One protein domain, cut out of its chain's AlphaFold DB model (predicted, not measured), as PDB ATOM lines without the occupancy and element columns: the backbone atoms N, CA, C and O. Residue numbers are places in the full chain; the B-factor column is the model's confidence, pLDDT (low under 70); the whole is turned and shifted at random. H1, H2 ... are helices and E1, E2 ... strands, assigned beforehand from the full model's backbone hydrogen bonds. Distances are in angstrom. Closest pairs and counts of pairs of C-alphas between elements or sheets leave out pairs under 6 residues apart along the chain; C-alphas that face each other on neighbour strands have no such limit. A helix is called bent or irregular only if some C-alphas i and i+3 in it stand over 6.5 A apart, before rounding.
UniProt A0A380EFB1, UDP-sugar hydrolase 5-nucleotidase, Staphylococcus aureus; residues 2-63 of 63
ATOM      1  N   ARG A   2      94.754 147.235 104.403       93.81
ATOM      2  CA  ARG A   2      95.553 147.550 105.602       93.81
ATOM      3  C   ARG A   2      95.502 146.382 106.584       93.81
ATOM      4  O   ARG A   2      94.431 145.830 106.809       93.81
ATOM      5  N   LEU A   3      96.656 146.030 107.143       95.88
ATOM      6  CA  LEU A   3      96.830 144.995 108.157       95.88
ATOM      7  C   LEU A   3      97.733 145.562 109.254       95.88
ATOM      8  O   LEU A   3      98.790 146.107 108.944       95.88
ATOM      9  N   THR A   4      97.330 145.425 110.516       96.62
ATOM     10  CA  THR A   4      98.202 145.742 111.657       96.62
ATOM     11  C   THR A   4      98.762 144.461 112.247       96.62
ATOM     12  O   THR A   4      98.011 143.543 112.575       96.62
ATOM     13  N   ILE A   5     100.080 144.412 112.404       95.44
ATOM     14  CA  ILE A   5     100.775 143.312 113.064       95.44
ATOM     15  C   ILE A   5     101.283 143.837 114.399       95.44
ATOM     16  O   ILE A   5     102.070 144.778 114.448       95.44
ATOM     17  N   TYR A   6     100.800 143.234 115.472       94.50
ATOM     18  CA  TYR A   6     101.366 143.388 116.800       94.50
ATOM     19  C   TYR A   6     102.436 142.319 116.980       94.50
ATOM     20  O   TYR A   6     102.206 141.169 116.599       94.50
ATOM     21  N   HIS A   7     103.574 142.674 117.568       91.50
ATOM     22  CA  HIS A   7     104.617 141.699 117.837       91.50
ATOM     23  C   HIS A   7     105.261 141.894 119.201       91.50
ATOM     24  O   HIS A   7     105.299 143.007 119.725       91.50
ATOM     25  N   THR A   8     105.765 140.795 119.745       87.56
ATOM     26  CA  THR A   8     106.626 140.763 120.926       87.56
ATOM     27  C   THR A   8     107.928 140.058 120.595       87.56
ATOM     28  O   THR A   8     107.997 139.270 119.651       87.56
ATOM     29  N   ASN A   9     108.966 140.388 121.347       83.31
ATOM     30  CA  ASN A   9     110.290 139.793 121.269       83.31
ATOM     31  C   ASN A   9     110.906 139.877 122.675       83.31
ATOM     32  O   ASN A   9     110.603 140.828 123.397       83.31
ATOM     33  N   ASP A  10     111.677 138.860 123.066       71.50
ATOM     34  CA  ASP A  10     112.471 138.819 124.302       71.50
ATOM     35  C   ASP A  10     111.662 139.059 125.595       71.50
ATOM     36  O   ASP A  10     112.078 139.774 126.504       71.50
ATOM     37  N   ILE A  11     110.473 138.450 125.714       71.94
ATOM     38  CA  ILE A  11     109.639 138.572 126.932       71.94
ATOM     39  C   ILE A  11     110.275 137.850 128.149       71.94
ATOM     40  O   ILE A  11     109.818 138.051 129.275       71.94
ATOM     41  N   HIS A  12     111.321 137.029 127.945       64.81
ATOM     42  CA  HIS A  12     112.146 136.363 128.972       64.81
ATOM     43  C   HIS A  12     111.395 136.047 130.282       64.81
ATOM     44  O   HIS A  12     111.592 136.699 131.301       64.81
ATOM     45  N   SER A  13     110.493 135.057 130.272       57.59
ATOM     46  CA  SER A  13     109.772 134.542 131.461       57.59
ATOM     47  C   SER A  13     109.088 135.573 132.387       57.59
ATOM     48  O   SER A  13     108.598 135.206 133.460       57.59
ATOM     49  N   HIS A  14     108.980 136.846 131.998       65.88
ATOM     50  CA  HIS A  14     108.350 137.882 132.800       65.88
ATOM     51  C   HIS A  14     106.831 137.757 132.677       65.88
ATOM     52  O   HIS A  14     106.177 138.475 131.925       65.88
ATOM     53  N   LEU A  15     106.245 136.839 133.451       64.75
ATOM     54  CA  LEU A  15     104.801 136.574 133.476       64.75
ATOM     55  C   LEU A  15     103.962 137.848 133.704       64.75
ATOM     56  O   LEU A  15     102.845 137.957 133.208       64.75
ATOM     57  N   HIS A  16     104.526 138.841 134.393       70.81
ATOM     58  CA  HIS A  16     103.907 140.148 134.605       70.81
ATOM     59  C   HIS A  16     103.737 140.972 133.309       70.81
ATOM     60  O   HIS A  16     102.764 141.712 133.162       70.81
ATOM     61  N   GLU A  17     104.631 140.828 132.328       74.06
ATOM     62  CA  GLU A  17     104.533 141.548 131.051       74.06
ATOM     63  C   GLU A  17     103.366 141.036 130.196       74.06
ATOM     64  O   GLU A  17     102.721 141.808 129.486       74.06
ATOM     65  N   TYR A  18     102.994 139.764 130.344       78.38
ATOM     66  CA  TYR A  18     101.848 139.187 129.647       78.38
ATOM     67  C   TYR A  18     100.510 139.807 130.041       78.38
ATOM     68  O   TYR A  18      99.650 140.006 129.180       78.38
ATOM     69  N   GLU A  19     100.315 140.138 131.320       84.31
ATOM     70  CA  GLU A  19      99.086 140.800 131.766       84.31
ATOM     71  C   GLU A  19      98.958 142.193 131.145       84.31
ATOM     72  O   GLU A  19      97.884 142.571 130.666       84.31
ATOM     73  N   ARG A  20     100.077 142.923 131.059       86.81
ATOM     74  CA  ARG A  20     100.144 144.239 130.412       86.81
ATOM     75  C   ARG A  20      99.873 144.144 128.913       86.81
ATOM     76  O   ARG A  20      99.061 144.913 128.397       86.81
ATOM     77  N   ILE A  21     100.485 143.177 128.224       89.19
ATOM     78  CA  ILE A  21     100.245 142.920 126.794       89.19
ATOM     79  C   ILE A  21      98.769 142.583 126.563       89.19
ATOM     80  O   ILE A  21      98.137 143.143 125.667       89.19
ATOM     81  N   LYS A  22      98.179 141.721 127.398       89.44
ATOM     82  CA  LYS A  22      96.763 141.344 127.307       89.44
ATOM     83  C   LYS A  22      95.840 142.551 127.486       89.44
ATOM     84  O   LYS A  22      94.923 142.725 126.682       89.44
ATOM     85  N   ALA A  23      96.083 143.382 128.500       93.25
ATOM     86  CA  ALA A  23      95.304 144.595 128.745       93.25
ATOM     87  C   ALA A  23      95.406 145.573 127.565       93.25
ATOM     88  O   ALA A  23      94.385 146.013 127.035       93.25
ATOM     89  N   TYR A  24      96.626 145.827 127.083       94.00
ATOM     90  CA  TYR A  24      96.869 146.683 125.924       94.00
ATOM     91  C   TYR A  24      96.122 146.181 124.682       94.00
ATOM     92  O   TYR A  24      95.439 146.949 124.000       94.00
ATOM     93  N   MET A  25      96.194 144.879 124.404       94.62
ATOM     94  CA  MET A  25      95.539 144.262 123.252       94.62
ATOM     95  C   MET A  25      94.017 144.341 123.320       94.62
ATOM     96  O   MET A  25      93.384 144.661 122.313       94.62
ATOM     97  N   ALA A  26      93.433 144.084 124.492       94.25
ATOM     98  CA  ALA A  26      91.993 144.199 124.706       94.25
ATOM     99  C   ALA A  26      91.491 145.630 124.464       94.25
ATOM    100  O   ALA A  26      90.389 145.822 123.960       94.25
ATOM    101  N   GLU A  27      92.316 146.628 124.774       96.56
ATOM    102  CA  GLU A  27      91.977 148.035 124.611       96.56
ATOM    103  C   GLU A  27      92.152 148.529 123.159       96.56
ATOM    104  O   GLU A  27      91.330 149.285 122.640       96.56
ATOM    105  N   HIS A  28      93.217 148.099 122.475       95.25
ATOM    106  CA  HIS A  28      93.625 148.675 121.189       95.25
ATOM    107  C   HIS A  28      93.097 147.908 119.979       95.25
ATOM    108  O   HIS A  28      92.742 148.521 118.971       95.25
ATOM    109  N   ARG A  29      93.012 146.578 120.062       95.06
ATOM    110  CA  ARG A  29      92.592 145.736 118.935       95.06
ATOM    111  C   ARG A  29      91.154 146.028 118.468       95.06
ATOM    112  O   ARG A  29      90.963 146.091 117.254       95.06
ATOM    113  N   PRO A  30      90.161 146.277 119.350       96.44
ATOM    114  CA  PRO A  30      88.796 146.612 118.925       96.44
ATOM    115  C   PRO A  30      88.656 147.978 118.242       96.44
ATOM    116  O   PRO A  30      87.669 148.219 117.557       96.44
ATOM    117  N   ARG A  31      89.628 148.885 118.421       96.38
ATOM    118  CA  ARG A  31      89.620 150.221 117.798       96.38
ATOM    119  C   ARG A  31      90.033 150.190 116.327       96.38
ATOM    120  O   ARG A  31      89.878 151.186 115.625       96.38
ATOM    121  N   LEU A  32      90.589 149.072 115.861       95.94
ATOM    122  CA  LEU A  32      90.972 148.899 114.469       95.94
ATOM    123  C   LEU A  32      89.736 148.602 113.617       95.94
ATOM    124  O   LEU A  32      88.977 147.680 113.894       95.94
ATOM    125  N   ASN A  33      89.585 149.336 112.517       96.94
ATOM    126  CA  ASN A  33      88.562 149.081 111.501       96.94
ATOM    127  C   ASN A  33      89.054 148.146 110.376       96.94
ATOM    128  O   ASN A  33      88.436 148.064 109.316       96.94
ATOM    129  N   HIS A  34      90.184 147.468 110.585       96.12
ATOM    130  CA  HIS A  34      90.812 146.552 109.637       96.12
ATOM    131  C   HIS A  34      91.423 145.345 110.373       96.12
ATOM    132  O   HIS A  34      91.634 145.410 111.588       96.12
ATOM    133  N   PRO A  35      91.754 144.249 109.664       96.44
ATOM    134  CA  PRO A  35      92.319 143.056 110.281       96.44
ATOM    135  C   PRO A  35      93.608 143.323 111.063       96.44
ATOM    136  O   PRO A  35      94.360 144.268 110.782       96.44
ATOM    137  N   SER A  36      93.873 142.443 112.030       96.19
ATOM    138  CA  SER A  36      95.117 142.441 112.790       96.19
ATOM    139  C   SER A  36      95.601 141.036 113.140       96.19
ATOM    140  O   SER A  36      94.806 140.114 113.346       96.19
ATOM    141  N   LEU A  37      96.919 140.886 113.239       94.88
ATOM    142  CA  LEU A  37      97.608 139.665 113.652       94.88
ATOM    143  C   LEU A  37      98.507 139.963 114.852       94.88
ATOM    144  O   LEU A  37      98.960 141.092 115.024       94.88
ATOM    145  N   TYR A  38      98.731 138.952 115.684       91.88
ATOM    146  CA  TYR A  38      99.720 138.990 116.757       91.88
ATOM    147  C   TYR A  38     100.776 137.922 116.489       91.88
ATOM    148  O   TYR A  38     100.410 136.796 116.153       91.88
ATOM    149  N   VAL A  39     102.051 138.282 116.609       89.88
ATOM    150  CA  VAL A  39     103.195 137.405 116.342       89.88
ATOM    151  C   VAL A  39     104.181 137.506 117.501       89.88
ATOM    152  O   VAL A  39     104.672 138.590 117.789       89.88
ATOM    153  N   ASP A  40     104.499 136.388 118.143       84.75
ATOM    154  CA  ASP A  40     105.619 136.328 119.082       84.75
ATOM    155  C   ASP A  40     106.872 135.862 118.332       84.75
ATOM    156  O   ASP A  40     106.846 134.815 117.683       84.75
ATOM    157  N   LEU A  41     107.940 136.661 118.364       82.00
ATOM    158  CA  LEU A  41     109.183 136.387 117.633       82.00
ATOM    159  C   LEU A  41     110.144 135.471 118.410       82.00
ATOM    160  O   LEU A  41     111.188 135.105 117.875       82.00
ATOM    161  N   GLY A  42     109.762 135.035 119.615       69.94
ATOM    162  CA  GLY A  42     110.513 134.062 120.406       69.94
ATOM    163  C   GLY A  42     111.525 134.692 121.364       69.94
ATOM    164  O   GLY A  42     111.461 135.885 121.646       69.94
ATOM    165  N   ASP A  43     112.418 133.838 121.876       62.53
ATOM    166  CA  ASP A  43     113.329 134.044 123.022       62.53
ATOM    167  C   ASP A  43     112.678 133.963 124.421       62.53
ATOM    168  O   ASP A  43     113.107 134.539 125.421       62.53
ATOM    169  N   HIS A  44     111.600 133.179 124.508       54.97
ATOM    170  CA  HIS A  44     110.917 132.877 125.771       54.97
ATOM    171  C   HIS A  44     111.729 132.005 126.736       54.97
ATOM    172  O   HIS A  44     111.399 131.932 127.921       54.97
ATOM    173  N   VAL A  45     112.763 131.338 126.226       48.28
ATOM    174  CA  VAL A  45     113.646 130.454 126.977       48.28
ATOM    175  C   VAL A  45     115.067 130.894 126.683       48.28
ATOM    176  O   VAL A  45     115.651 130.473 125.687       48.28
ATOM    177  N   ASP A  46     115.630 131.675 127.598       51.28
ATOM    178  CA  ASP A  46     117.067 131.651 127.804       51.28
ATOM    179  C   ASP A  46     117.441 130.194 128.096       51.28
ATOM    180  O   ASP A  46     117.267 129.683 129.206       51.28
ATOM    181  N   LEU A  47     117.986 129.483 127.109       48.53
ATOM    182  CA  LEU A  47     118.871 128.360 127.399       48.53
ATOM    183  C   LEU A  47     120.187 128.945 127.929       48.53
ATOM    184  O   LEU A  47     121.251 128.731 127.362       48.53
ATOM    185  N   SER A  48     120.122 129.653 129.059       42.25
ATOM    186  CA  SER A  48     121.265 130.045 129.881       42.25
ATOM    187  C   SER A  48     121.711 128.874 130.764       42.25
ATOM    188  O   SER A  48     122.095 129.045 131.921       42.25
ATOM    189  N   ALA A  49     121.620 127.651 130.241       43.25
ATOM    190  CA  ALA A  49     122.352 126.522 130.776       43.25
ATOM    191  C   ALA A  49     123.670 126.461 129.989       43.25
ATOM    192  O   ALA A  49     123.618 126.428 128.759       43.25
ATOM    193  N   PRO A  50     124.845 126.422 130.640       44.16
ATOM    194  CA  PRO A  50     126.144 126.254 129.983       44.16
ATOM    195  C   PRO A  50     126.299 124.825 129.424       44.16
ATOM    196  O   PRO A  50     127.172 124.064 129.828       44.16
ATOM    197  N   ILE A  51     125.392 124.416 128.536       46.97
ATOM    198  CA  ILE A  51     125.363 123.094 127.905       46.97
ATOM    199  C   ILE A  51     124.897 123.134 126.441       46.97
ATOM    200  O   ILE A  51     125.006 122.136 125.732       46.97
ATOM    201  N   THR A  52     124.436 124.283 125.943       42.09
ATOM    202  CA  THR A  52     124.003 124.472 124.547       42.09
ATOM    203  C   THR A  52     125.094 124.966 123.599       42.09
ATOM    204  O   THR A  52     124.883 124.945 122.390       42.09
ATOM    205  N   GLU A  53     126.287 125.310 124.090       45.72
ATOM    206  CA  GLU A  53     127.457 125.529 123.220       45.72
ATOM    207  C   GLU A  53     128.056 124.209 122.694       45.72
ATOM    208  O   GLU A  53     128.766 124.196 121.692       45.72
ATOM    209  N   ALA A  54     127.728 123.068 123.315       49.50
ATOM    210  CA  ALA A  54     128.338 121.780 122.984       49.50
ATOM    211  C   ALA A  54     127.627 120.986 121.867       49.50
ATOM    212  O   ALA A  54     128.166 119.977 121.416       49.50
ATOM    213  N   THR A  55     126.433 121.386 121.405       46.12
ATOM    214  CA  THR A  55     125.640 120.552 120.472       46.12
ATOM    215  C   THR A  55     125.262 121.192 119.138       46.12
ATOM    216  O   THR A  55     124.595 120.523 118.345       46.12
ATOM    217  N   LEU A  56     125.730 122.414 118.831       46.94
ATOM    218  CA  LEU A  56     125.642 123.040 117.492       46.94
ATOM    219  C   LEU A  56     124.326 122.734 116.741       46.94
ATOM    220  O   LEU A  56     124.329 122.278 115.595       46.94
ATOM    221  N   GLY A  57     123.180 122.931 117.395       45.06
ATOM    222  CA  GLY A  57     121.879 122.901 116.723       45.06
ATOM    223  C   GLY A  57     121.493 121.581 116.039       45.06
ATOM    224  O   GLY A  57     120.781 121.606 115.032       45.06
ATOM    225  N   LYS A  58     121.894 120.409 116.551       42.12
ATOM    226  CA  LYS A  58     121.301 119.144 116.081       42.12
ATOM    227  C   LYS A  58     120.036 118.784 116.861       42.12
ATOM    228  O   LYS A  58     120.090 118.225 117.947       42.12
ATOM    229  N   ARG A  59     118.902 119.101 116.218       45.88
ATOM    230  CA  ARG A  59     117.567 118.475 116.329       45.88
ATOM    231  C   ARG A  59     117.548 117.161 117.113       45.88
ATOM    232  O   ARG A  59     118.253 116.249 116.694       45.88
ATOM    233  N   MET A  60     116.570 116.987 118.005       35.41
ATOM    234  CA  MET A  60     115.831 115.720 118.096       35.41
ATOM    235  C   MET A  60     114.348 115.958 118.405       35.41
ATOM    236  O   MET A  60     113.953 116.276 119.518       35.41
ATOM    237  N   TRP A  61     113.544 115.782 117.357       41.66
ATOM    238  CA  TRP A  61     112.176 115.293 117.442       41.66
ATOM    239  C   TRP A  61     112.202 113.865 117.997       41.66
ATOM    240  O   TRP A  61     112.720 112.987 117.309       41.66
ATOM    241  N   HIS A  62     111.660 113.664 119.196       33.28
ATOM    242  CA  HIS A  62     110.980 112.468 119.726       33.28
ATOM    243  C   HIS A  62     111.119 112.496 121.249       33.28
ATOM    244  O   HIS A  62     112.218 112.305 121.763       33.28
ATOM    245  N   TYR A  63     110.028 112.762 121.959       36.22
ATOM    246  CA  TYR A  63     109.214 111.753 122.647       36.22
ATOM    247  C   TYR A  63     107.916 112.409 123.126       36.22
ATOM    248  O   TYR A  63     107.970 113.602 123.499       36.22
TER     249      TYR A  63
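AT A GLANCE: This is residues 2 to 63 of the 63 residues of the protein "UDP-sugar hydrolase 5-nucleotidase" of Staphylococcus aureus (UniProt A0A380EFB1). Two short parallel strands, E1 and E2, lie side by side, and helix H1 runs back between them in the chain, making a small flat body from which a tail, residues 47 to 63, sticks out. The printed part has 62 residues, in the order E1, H1, E2; the class is mixed, with 27 residues in named elements, under half. It is extended, with a radius of gyration of the C-alphas of 16.8 A and spans of 49 by 26 by 21 A.

IN THESE COORDINATES: E1, residues 4 to 8, begins at C-alpha 4 (98.202, 145.742, 111.657). H1, residues 15 to 31, is 25.7 A long, with a kink of 25 degrees near residue 25; it is irregular, only just, with C-alphas 27 and 30 6.7 A apart. E2, residues 36 to 40, ends at C-alpha 40 (105.619, 136.328, 119.082).

HOW THE PARTS SIT: E1 and E2 are parallel at 18 degrees, with N 6 and O 37 2.9 A apart, within hydrogen-bond range. E1, H1 and E2 form a strand-helix-strand unit, two parallel neighbour strands joined through a helix, with a right-handed crossover. The closest C-alphas of H1 and E2, Arg 29 and Ser 36, are 7.4 A apart. In H1, 9 of 13 O i to N i+4 pairs are within range.

THE WHOLE: The C-alphas farthest apart, Asn 33 and Ala 54, are 49.6 A apart. The printed part has no cut, and neither link is long. pLDDT is under 70 at residues 12 to 15 and 42 to 63.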